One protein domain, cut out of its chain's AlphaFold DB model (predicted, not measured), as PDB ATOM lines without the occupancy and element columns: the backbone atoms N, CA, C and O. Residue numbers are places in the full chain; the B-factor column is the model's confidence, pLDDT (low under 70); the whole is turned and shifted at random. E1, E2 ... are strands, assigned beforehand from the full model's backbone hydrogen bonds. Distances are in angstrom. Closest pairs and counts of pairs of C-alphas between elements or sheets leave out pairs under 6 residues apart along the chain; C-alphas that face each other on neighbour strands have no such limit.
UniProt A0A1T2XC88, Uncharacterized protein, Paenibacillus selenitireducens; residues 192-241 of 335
ATOM      1  N   THR A 192      -3.129  10.579   0.757       86.12
ATOM      2  CA  THR A 192      -3.246   9.582   1.842       86.12
ATOM      3  C   THR A 192      -4.683   9.153   2.111       86.12
ATOM      4  O   THR A 192      -4.917   8.136   2.755       86.12
ATOM      5  N   GLY A 193      -5.648   9.922   1.619       82.19
ATOM      6  CA  GLY A 193      -7.067   9.618   1.714       82.19
ATOM      7  C   GLY A 193      -7.857  10.462   0.728       82.19
ATOM      8  O   GLY A 193      -7.375  11.493   0.253       82.19
ATOM      9  N   GLY A 194      -9.077  10.038   0.430       79.69
ATOM     10  CA  GLY A 194      -9.994  10.816  -0.385       79.69
ATOM     11  C   GLY A 194     -11.443  10.516  -0.044       79.69
ATOM     12  O   GLY A 194     -11.754   9.440   0.456       79.69
ATOM     13  N   THR A 195     -12.322  11.480  -0.287       75.94
ATOM     14  CA  THR A 195     -13.771  11.310  -0.147       75.94
ATOM     15  C   THR A 195     -14.494  12.148  -1.193       75.94
ATOM     16  O   THR A 195     -13.974  13.165  -1.653       75.94
ATOM     17  N   VAL A 196     -15.688  11.718  -1.593       71.88
ATOM     18  CA  VAL A 196     -16.517  12.418  -2.576       71.88
ATOM     19  C   VAL A 196     -17.761  12.940  -1.881       71.88
ATOM     20  O   VAL A 196     -18.515  12.174  -1.286       71.88
ATOM     21  N   TRP A 197     -18.010  14.240  -1.998       68.19
ATOM     22  CA  TRP A 197     -19.306  14.821  -1.680       68.19
ATOM     23  C   TRP A 197     -20.141  14.848  -2.952       68.19
ATOM     24  O   TRP A 197     -19.830  15.565  -3.907       68.19
ATOM     25  N   ALA A 198     -21.175  14.007  -2.986       56.78
ATOM     26  CA  ALA A 198     -22.029  13.845  -4.154       56.78
ATOM     27  C   ALA A 198     -22.632  15.195  -4.580       56.78
ATOM     28  O   ALA A 198     -23.287  15.864  -3.785       56.78
ATOM     29  N   GLY A 199     -22.403  15.582  -5.838       60.91
ATOM     30  CA  GLY A 199     -22.893  16.843  -6.406       60.91
ATOM     31  C   GLY A 199     -22.073  18.097  -6.072       60.91
ATOM     32  O   GLY A 199     -22.462  19.169  -6.521       60.91
ATOM     33  N   ASP A 200     -20.960  17.987  -5.331       73.62
ATOM     34  CA  ASP A 200     -20.119  19.135  -4.946       73.62
ATOM     35  C   ASP A 200     -18.633  18.922  -5.289       73.62
ATOM     36  O   ASP A 200     -18.161  19.416  -6.315       73.62
ATOM     37  N   ARG A 201     -17.867  18.199  -4.454       64.69
ATOM     38  CA  ARG A 201     -16.391  18.153  -4.544       64.69
ATOM     39  C   ARG A 201     -15.790  16.783  -4.226       64.69
ATOM     40  O   ARG A 201     -16.293  16.040  -3.387       64.69
ATOM     41  N   LEU A 202     -14.652  16.492  -4.863       72.69
ATOM     42  CA  LEU A 202     -13.707  15.443  -4.468       72.69
ATOM     43  C   LEU A 202     -12.666  16.054  -3.522       72.69
ATOM     44  O   LEU A 202     -11.978  17.008  -3.885       72.69
ATOM     45  N   PHE A 203     -12.525  15.485  -2.332       73.00
ATOM     46  CA  PHE A 203     -11.495  15.853  -1.368       73.00
ATOM     47  C   PHE A 203     -10.371  14.830  -1.430       73.00
ATOM     48  O   PHE A 203     -10.630  13.631  -1.374       73.00
ATOM     49  N   LEU A 204      -9.131  15.304  -1.509       80.56
ATOM     50  CA  LEU A 204      -7.923  14.487  -1.445       80.56
ATOM     51  C   LEU A 204      -7.034  15.041  -0.335       80.56
ATOM     52  O   LEU A 204      -6.690  16.221  -0.343       80.56
ATOM     53  N   GLN A 205      -6.676  14.200   0.628       84.25
ATOM     54  CA  GLN A 205      -5.795  14.580   1.723       84.25
ATOM     55  C   GLN A 205      -4.333  14.416   1.283       84.25
ATOM     56  O   GLN A 205      -3.931  13.297   0.951       84.25
ATOM     57  N   PRO A 206      -3.521  15.484   1.273       87.25
ATOM     58  CA  PRO A 206      -2.097  15.353   1.006       87.25
ATOM     59  C   PRO A 206      -1.358  14.739   2.204       87.25
ATOM     60  O   PRO A 206      -1.739  14.989   3.352       87.25
ATOM     61  N   PRO A 207      -0.253  14.009   1.973       88.56
ATOM     62  CA  PRO A 207       0.655  13.625   3.049       88.56
ATOM     63  C   PRO A 207       1.176  14.844   3.833       88.56
ATOM     64  O   PRO A 207       1.372  15.915   3.248       88.56
ATOM     65  N   PRO A 208       1.487  14.711   5.134       89.44
ATOM     66  CA  PRO A 208       2.117  15.785   5.897       89.44
ATOM     67  C   PRO A 208       3.517  16.101   5.352       89.44
ATOM     68  O   PRO A 208       4.287  15.191   5.021       89.44
ATOM     69  N   GLY A 209       3.861  17.386   5.277       91.56
ATOM     70  CA  GLY A 209       5.166  17.857   4.811       91.56
ATOM     71  C   GLY A 209       5.125  19.279   4.256       91.56
ATOM     72  O   GLY A 209       4.073  19.919   4.227       91.56
ATOM     73  N   TYR A 210       6.281  19.767   3.818       91.75
ATOM     74  CA  TYR A 210       6.411  21.034   3.107       91.75
ATOM     75  C   TYR A 210       6.107  20.856   1.614       91.75
ATOM     76  O   TYR A 210       6.604  19.919   0.982       91.75
ATOM     77  N   TYR A 211       5.330  21.790   1.064       90.00
ATOM     78  CA  TYR A 211       5.007  21.899  -0.356       90.00
ATOM     79  C   TYR A 211       5.378  23.304  -0.827       90.00
ATOM     80  O   TYR A 211       4.883  24.291  -0.290       90.00
ATOM     81  N   ASN A 212       6.225  23.410  -1.845       87.62
ATOM     82  CA  ASN A 212       6.719  24.692  -2.362       87.62
ATOM     83  C   ASN A 212       5.713  25.436  -3.266       87.62
ATOM     84  O   ASN A 212       6.080  26.414  -3.910       87.62
ATOM     85  N   GLY A 213       4.475  24.944  -3.372       81.94
ATOM     86  CA  GLY A 213       3.444  25.476  -4.268       81.94
ATOM     87  C   GLY A 213       3.551  25.024  -5.731       81.94
ATOM     88  O   GLY A 213       2.646  25.306  -6.505       81.94
ATOM     89  N   SER A 214       4.602  24.290  -6.112       76.88
ATOM     90  CA  SER A 214       4.767  23.701  -7.453       76.88
ATOM     91  C   SER A 214       4.324  22.233  -7.532       76.88
ATOM     92  O   SER A 214       4.276  21.664  -8.623       76.88
ATOM     93  N   THR A 215       4.030  21.599  -6.396       67.81
ATOM     94  CA  THR A 215       3.524  20.220  -6.319       67.81
ATOM     95  C   THR A 215       2.015  20.224  -6.361       67.81
ATOM     96  O   THR A 215       1.364  20.902  -5.565       67.81
ATOM     97  N   TRP A 216       1.465  19.419  -7.257       63.72
ATOM     98  CA  TRP A 216       0.029  19.298  -7.400       63.72
ATOM     99  C   TRP A 216      -0.489  18.086  -6.621       63.72
ATOM    100  O   TRP A 216       0.088  17.002  -6.695       63.72
ATOM    101  N   VAL A 217      -1.609  18.256  -5.914       62.97
ATOM    102  CA  VAL A 217      -2.394  17.156  -5.333       62.97
ATOM    103  C   VAL A 217      -3.600  16.971  -6.250       62.97
ATOM    104  O   VAL A 217      -4.630  17.614  -6.067       62.97
ATOM    105  N   THR A 218      -3.453  16.186  -7.320       60.78
ATOM    106  CA  THR A 218      -4.541  15.969  -8.294       60.78
ATOM    107  C   THR A 218      -4.703  14.496  -8.614       60.78
ATOM    108  O   THR A 218      -3.725  13.751  -8.646       60.78
ATOM    109  N   VAL A 219      -5.930  14.124  -8.967       58.38
ATOM    110  CA  VAL A 219      -6.199  13.025  -9.891       58.38
ATOM    111  C   VAL A 219      -7.165  13.560 -10.952       58.38
ATOM    112  O   VAL A 219      -8.209  14.118 -10.614       58.38
ATOM    113  N   ALA A 220      -6.816  13.465 -12.234       47.12
ATOM    114  CA  ALA A 220      -7.732  13.841 -13.310       47.12
ATOM    115  C   ALA A 220      -8.768  12.722 -13.500       47.12
ATOM    116  O   ALA A 220      -8.396  11.568 -13.701       47.12
ATOM    117  N   ALA A 221     -10.060  13.055 -13.418       59.25
ATOM    118  CA  ALA A 221     -11.146  12.071 -13.446       59.25
ATOM    119  C   ALA A 221     -12.422  12.556 -14.183       59.25
ATOM    120  O   ALA A 221     -13.523  12.412 -13.651       59.25
ATOM    121  N   PRO A 222     -12.320  13.149 -15.391       56.56
ATOM    122  CA  PRO A 222     -13.471  13.744 -16.088       56.56
ATOM    123  C   PRO A 222     -14.571  12.730 -16.453       56.56
ATOM    124  O   PRO A 222     -15.749  13.093 -16.522       56.56
ATOM    125  N   ASP A 223     -14.194  11.462 -16.616       60.59
ATOM    126  CA  ASP A 223     -15.092  10.359 -16.960       60.59
ATOM    127  C   ASP A 223     -15.593   9.567 -15.743       60.59
ATOM    128  O   ASP A 223     -16.339   8.603 -15.902       60.59
ATOM    129  N   VAL A 224     -15.220   9.956 -14.517       66.50
ATOM    130  CA  VAL A 224     -15.692   9.290 -13.292       66.50
ATOM    131  C   VAL A 224     -17.080   9.819 -12.938       66.50
ATOM    132  O   VAL A 224     -17.250  10.706 -12.103       66.50
ATOM    133  N   ARG A 225     -18.082   9.268 -13.623       72.56
ATOM    134  CA  ARG A 225     -19.511   9.497 -13.383       72.56
ATOM    135  C   ARG A 225     -20.221   8.152 -13.255       72.56
ATOM    136  O   ARG A 225     -19.804   7.205 -13.932       72.56
ATOM    137  N   PRO A 226     -21.280   8.024 -12.436       72.38
ATOM    138  CA  PRO A 226     -21.981   6.751 -12.263       72.38
ATOM    139  C   PRO A 226     -22.396   6.115 -13.598       72.38
ATOM    140  O   PRO A 226     -22.179   4.925 -13.807       72.38
ATOM    141  N   GLU A 227     -22.887   6.922 -14.537       78.75
ATOM    142  CA  GLU A 227     -23.337   6.523 -15.874       78.75
ATOM    143  C   GLU A 227     -22.224   6.039 -16.813       78.75
ATOM    144  O   GLU A 227     -22.517   5.456 -17.851       78.75
ATOM    145  N   HIS A 228     -20.955   6.246 -16.462       77.69
ATOM    146  CA  HIS A 228     -19.797   5.737 -17.203       77.69
ATOM    147  C   HIS A 228     -19.140   4.538 -16.501       77.69
ATOM    148  O   HIS A 228     -18.272   3.874 -17.067       77.69
ATOM    149  N   ILE A 229     -19.566   4.216 -15.278       79.56
ATOM    150  CA  ILE A 229     -19.072   3.075 -14.508       79.56
ATOM    151  C   ILE A 229     -20.094   1.945 -14.639       79.56
ATOM    152  O   ILE A 229     -21.286   2.123 -14.395       79.56
ATOM    153  N   ARG A 230     -19.642   0.750 -15.030       80.94
ATOM    154  CA  ARG A 230     -20.518  -0.418 -15.212       80.94
ATOM    155  C   ARG A 230     -21.303  -0.736 -13.939       80.94
ATOM    156  O   ARG A 230     -20.724  -0.808 -12.856       80.94
ATOM    157  N   SER A 231     -22.595  -1.011 -14.091       78.88
ATOM    158  CA  SER A 231     -23.448  -1.503 -13.010       78.88
ATOM    159  C   SER A 231     -22.800  -2.697 -12.301       78.88
ATOM    160  O   SER A 231     -22.365  -3.657 -12.944       78.88
ATOM    161  N   GLY A 232     -22.702  -2.620 -10.972       75.00
ATOM    162  CA  GLY A 232     -22.015  -3.612 -10.133       75.00
ATOM    163  C   GLY A 232     -20.497  -3.418  -9.987       75.00
ATOM    164  O   GLY A 232     -19.843  -4.236  -9.342       75.00
ATOM    165  N   LYS A 233     -19.913  -2.357 -10.559       77.50
ATOM    166  CA  LYS A 233     -18.517  -1.937 -10.337       77.50
ATOM    167  C   LYS A 233     -18.469  -0.613  -9.564       77.50
ATOM    168  O   LYS A 233     -19.442   0.140  -9.560       77.50
ATOM    169  N   LYS A 234     -17.345  -0.344  -8.893       73.06
ATOM    170  CA  LYS A 234     -17.095   0.892  -8.135       73.06
ATOM    171  C   LYS A 234     -15.802   1.564  -8.596       73.06
ATOM    172  O   LYS A 234     -14.841   0.864  -8.907       73.06
ATOM    173  N   VAL A 235     -15.783   2.897  -8.594       68.62
ATOM    174  CA  VAL A 235     -14.572   3.727  -8.700       68.62
ATOM    175  C   VAL A 235     -14.515   4.596  -7.448       68.62
ATOM    176  O   VAL A 235     -15.400   5.423  -7.236       68.62
ATOM    177  N   LEU A 236     -13.511   4.372  -6.594       72.62
ATOM    178  CA  LEU A 236     -13.518   4.850  -5.203       72.62
ATOM    179  C   LEU A 236     -14.830   4.422  -4.505       72.62
ATOM    180  O   LEU A 236     -15.213   3.252  -4.586       72.62
ATOM    181  N   ASP A 237     -15.548   5.361  -3.887       68.00
ATOM    182  CA  ASP A 237     -16.844   5.122  -3.237       68.00
ATOM    183  C   ASP A 237     -18.052   5.245  -4.187       68.00
ATOM    184  O   ASP A 237     -19.194   5.020  -3.782       68.00
ATOM    185  N   MET A 238     -17.829   5.562  -5.465       74.00
ATOM    186  CA  MET A 238     -18.889   5.778  -6.449       74.00
ATOM    187  C   MET A 238     -19.280   4.466  -7.140       74.00
ATOM    188  O   MET A 238     -18.464   3.842  -7.822       74.00
ATOM    189  N   ALA A 239     -20.536   4.044  -6.978       79.50
ATOM    190  CA  ALA A 239     -21.084   2.866  -7.650       79.50
ATOM    191  C   ALA A 239     -21.584   3.202  -9.061       79.50
ATOM    192  O   ALA A 239     -22.226   4.228  -9.274       79.50
ATOM    193  N   GLY A 240     -21.300   2.319 -10.016       84.69
ATOM    194  CA  GLY A 240     -21.699   2.494 -11.404       84.69
ATOM    195  C   GLY A 240     -23.151   2.150 -11.706       84.69
ATOM    196  O   GLY A 240     -23.740   1.278 -11.065       84.69
ATOM    197  N   THR A 241     -23.701   2.807 -12.725       83.50
ATOM    198  CA  THR A 241     -25.069   2.633 -13.235       83.50
ATOM    199  C   THR A 241     -25.118   2.256 -14.721       83.50
ATOM    200  O   THR A 241     -26.190   1.905 -15.213       83.50
TER     201      THR A 241
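Overview. This is residues 192 to 241 of the 335 residues of an uncharacterized protein of Paenibacillus selenitireducens (UniProt A0A1T2XC88). There is little regular structure: a small two-stranded hairpin of E1 and E2, then a long unnamed stretch that swings out past one end in a free loop, residues 209 to 215, runs back past the hairpin and folds up at the other end of a rod. The printed part has 50 residues, no named helix, and strands E1 then E2 in one antiparallel sheet. The class is all strand, with 8 of the 50 residues in named elements. The whole is loose, with a radius of gyration of the C-alphas of 13.5 A and spans of 41 by 18 by 17 A.

Arrangement. E1, residues 193 to 196, and E2, residues 202 to 205, form a hairpin over a tight link of 5 residues. They are antiparallel, at 165 degrees between directions. C-alphas 194 and 204 face each other at 4.3 A. N 195 and O 203, 2.9 A, and N 205 and O 193, 2.8 A, are within hydrogen-bond range. Residues 234 to 235 pair antiparallel with residues 238 to 239.

Along the chain. E1 is 10.7 A long and begins at C-alpha 193 (-7.067, 9.618, 1.714). E2 is 10.1 A long and ends at C-alpha 205 (-5.795, 14.580, 1.723).

Size, cuts and confidence. The C-alphas farthest apart, of Asn 212 and Ser 231, are 41.3 A apart. The printed part has no cut. Mean pLDDT of the printed part is 74.3; 16 residues are under 70, among them 215 to 224.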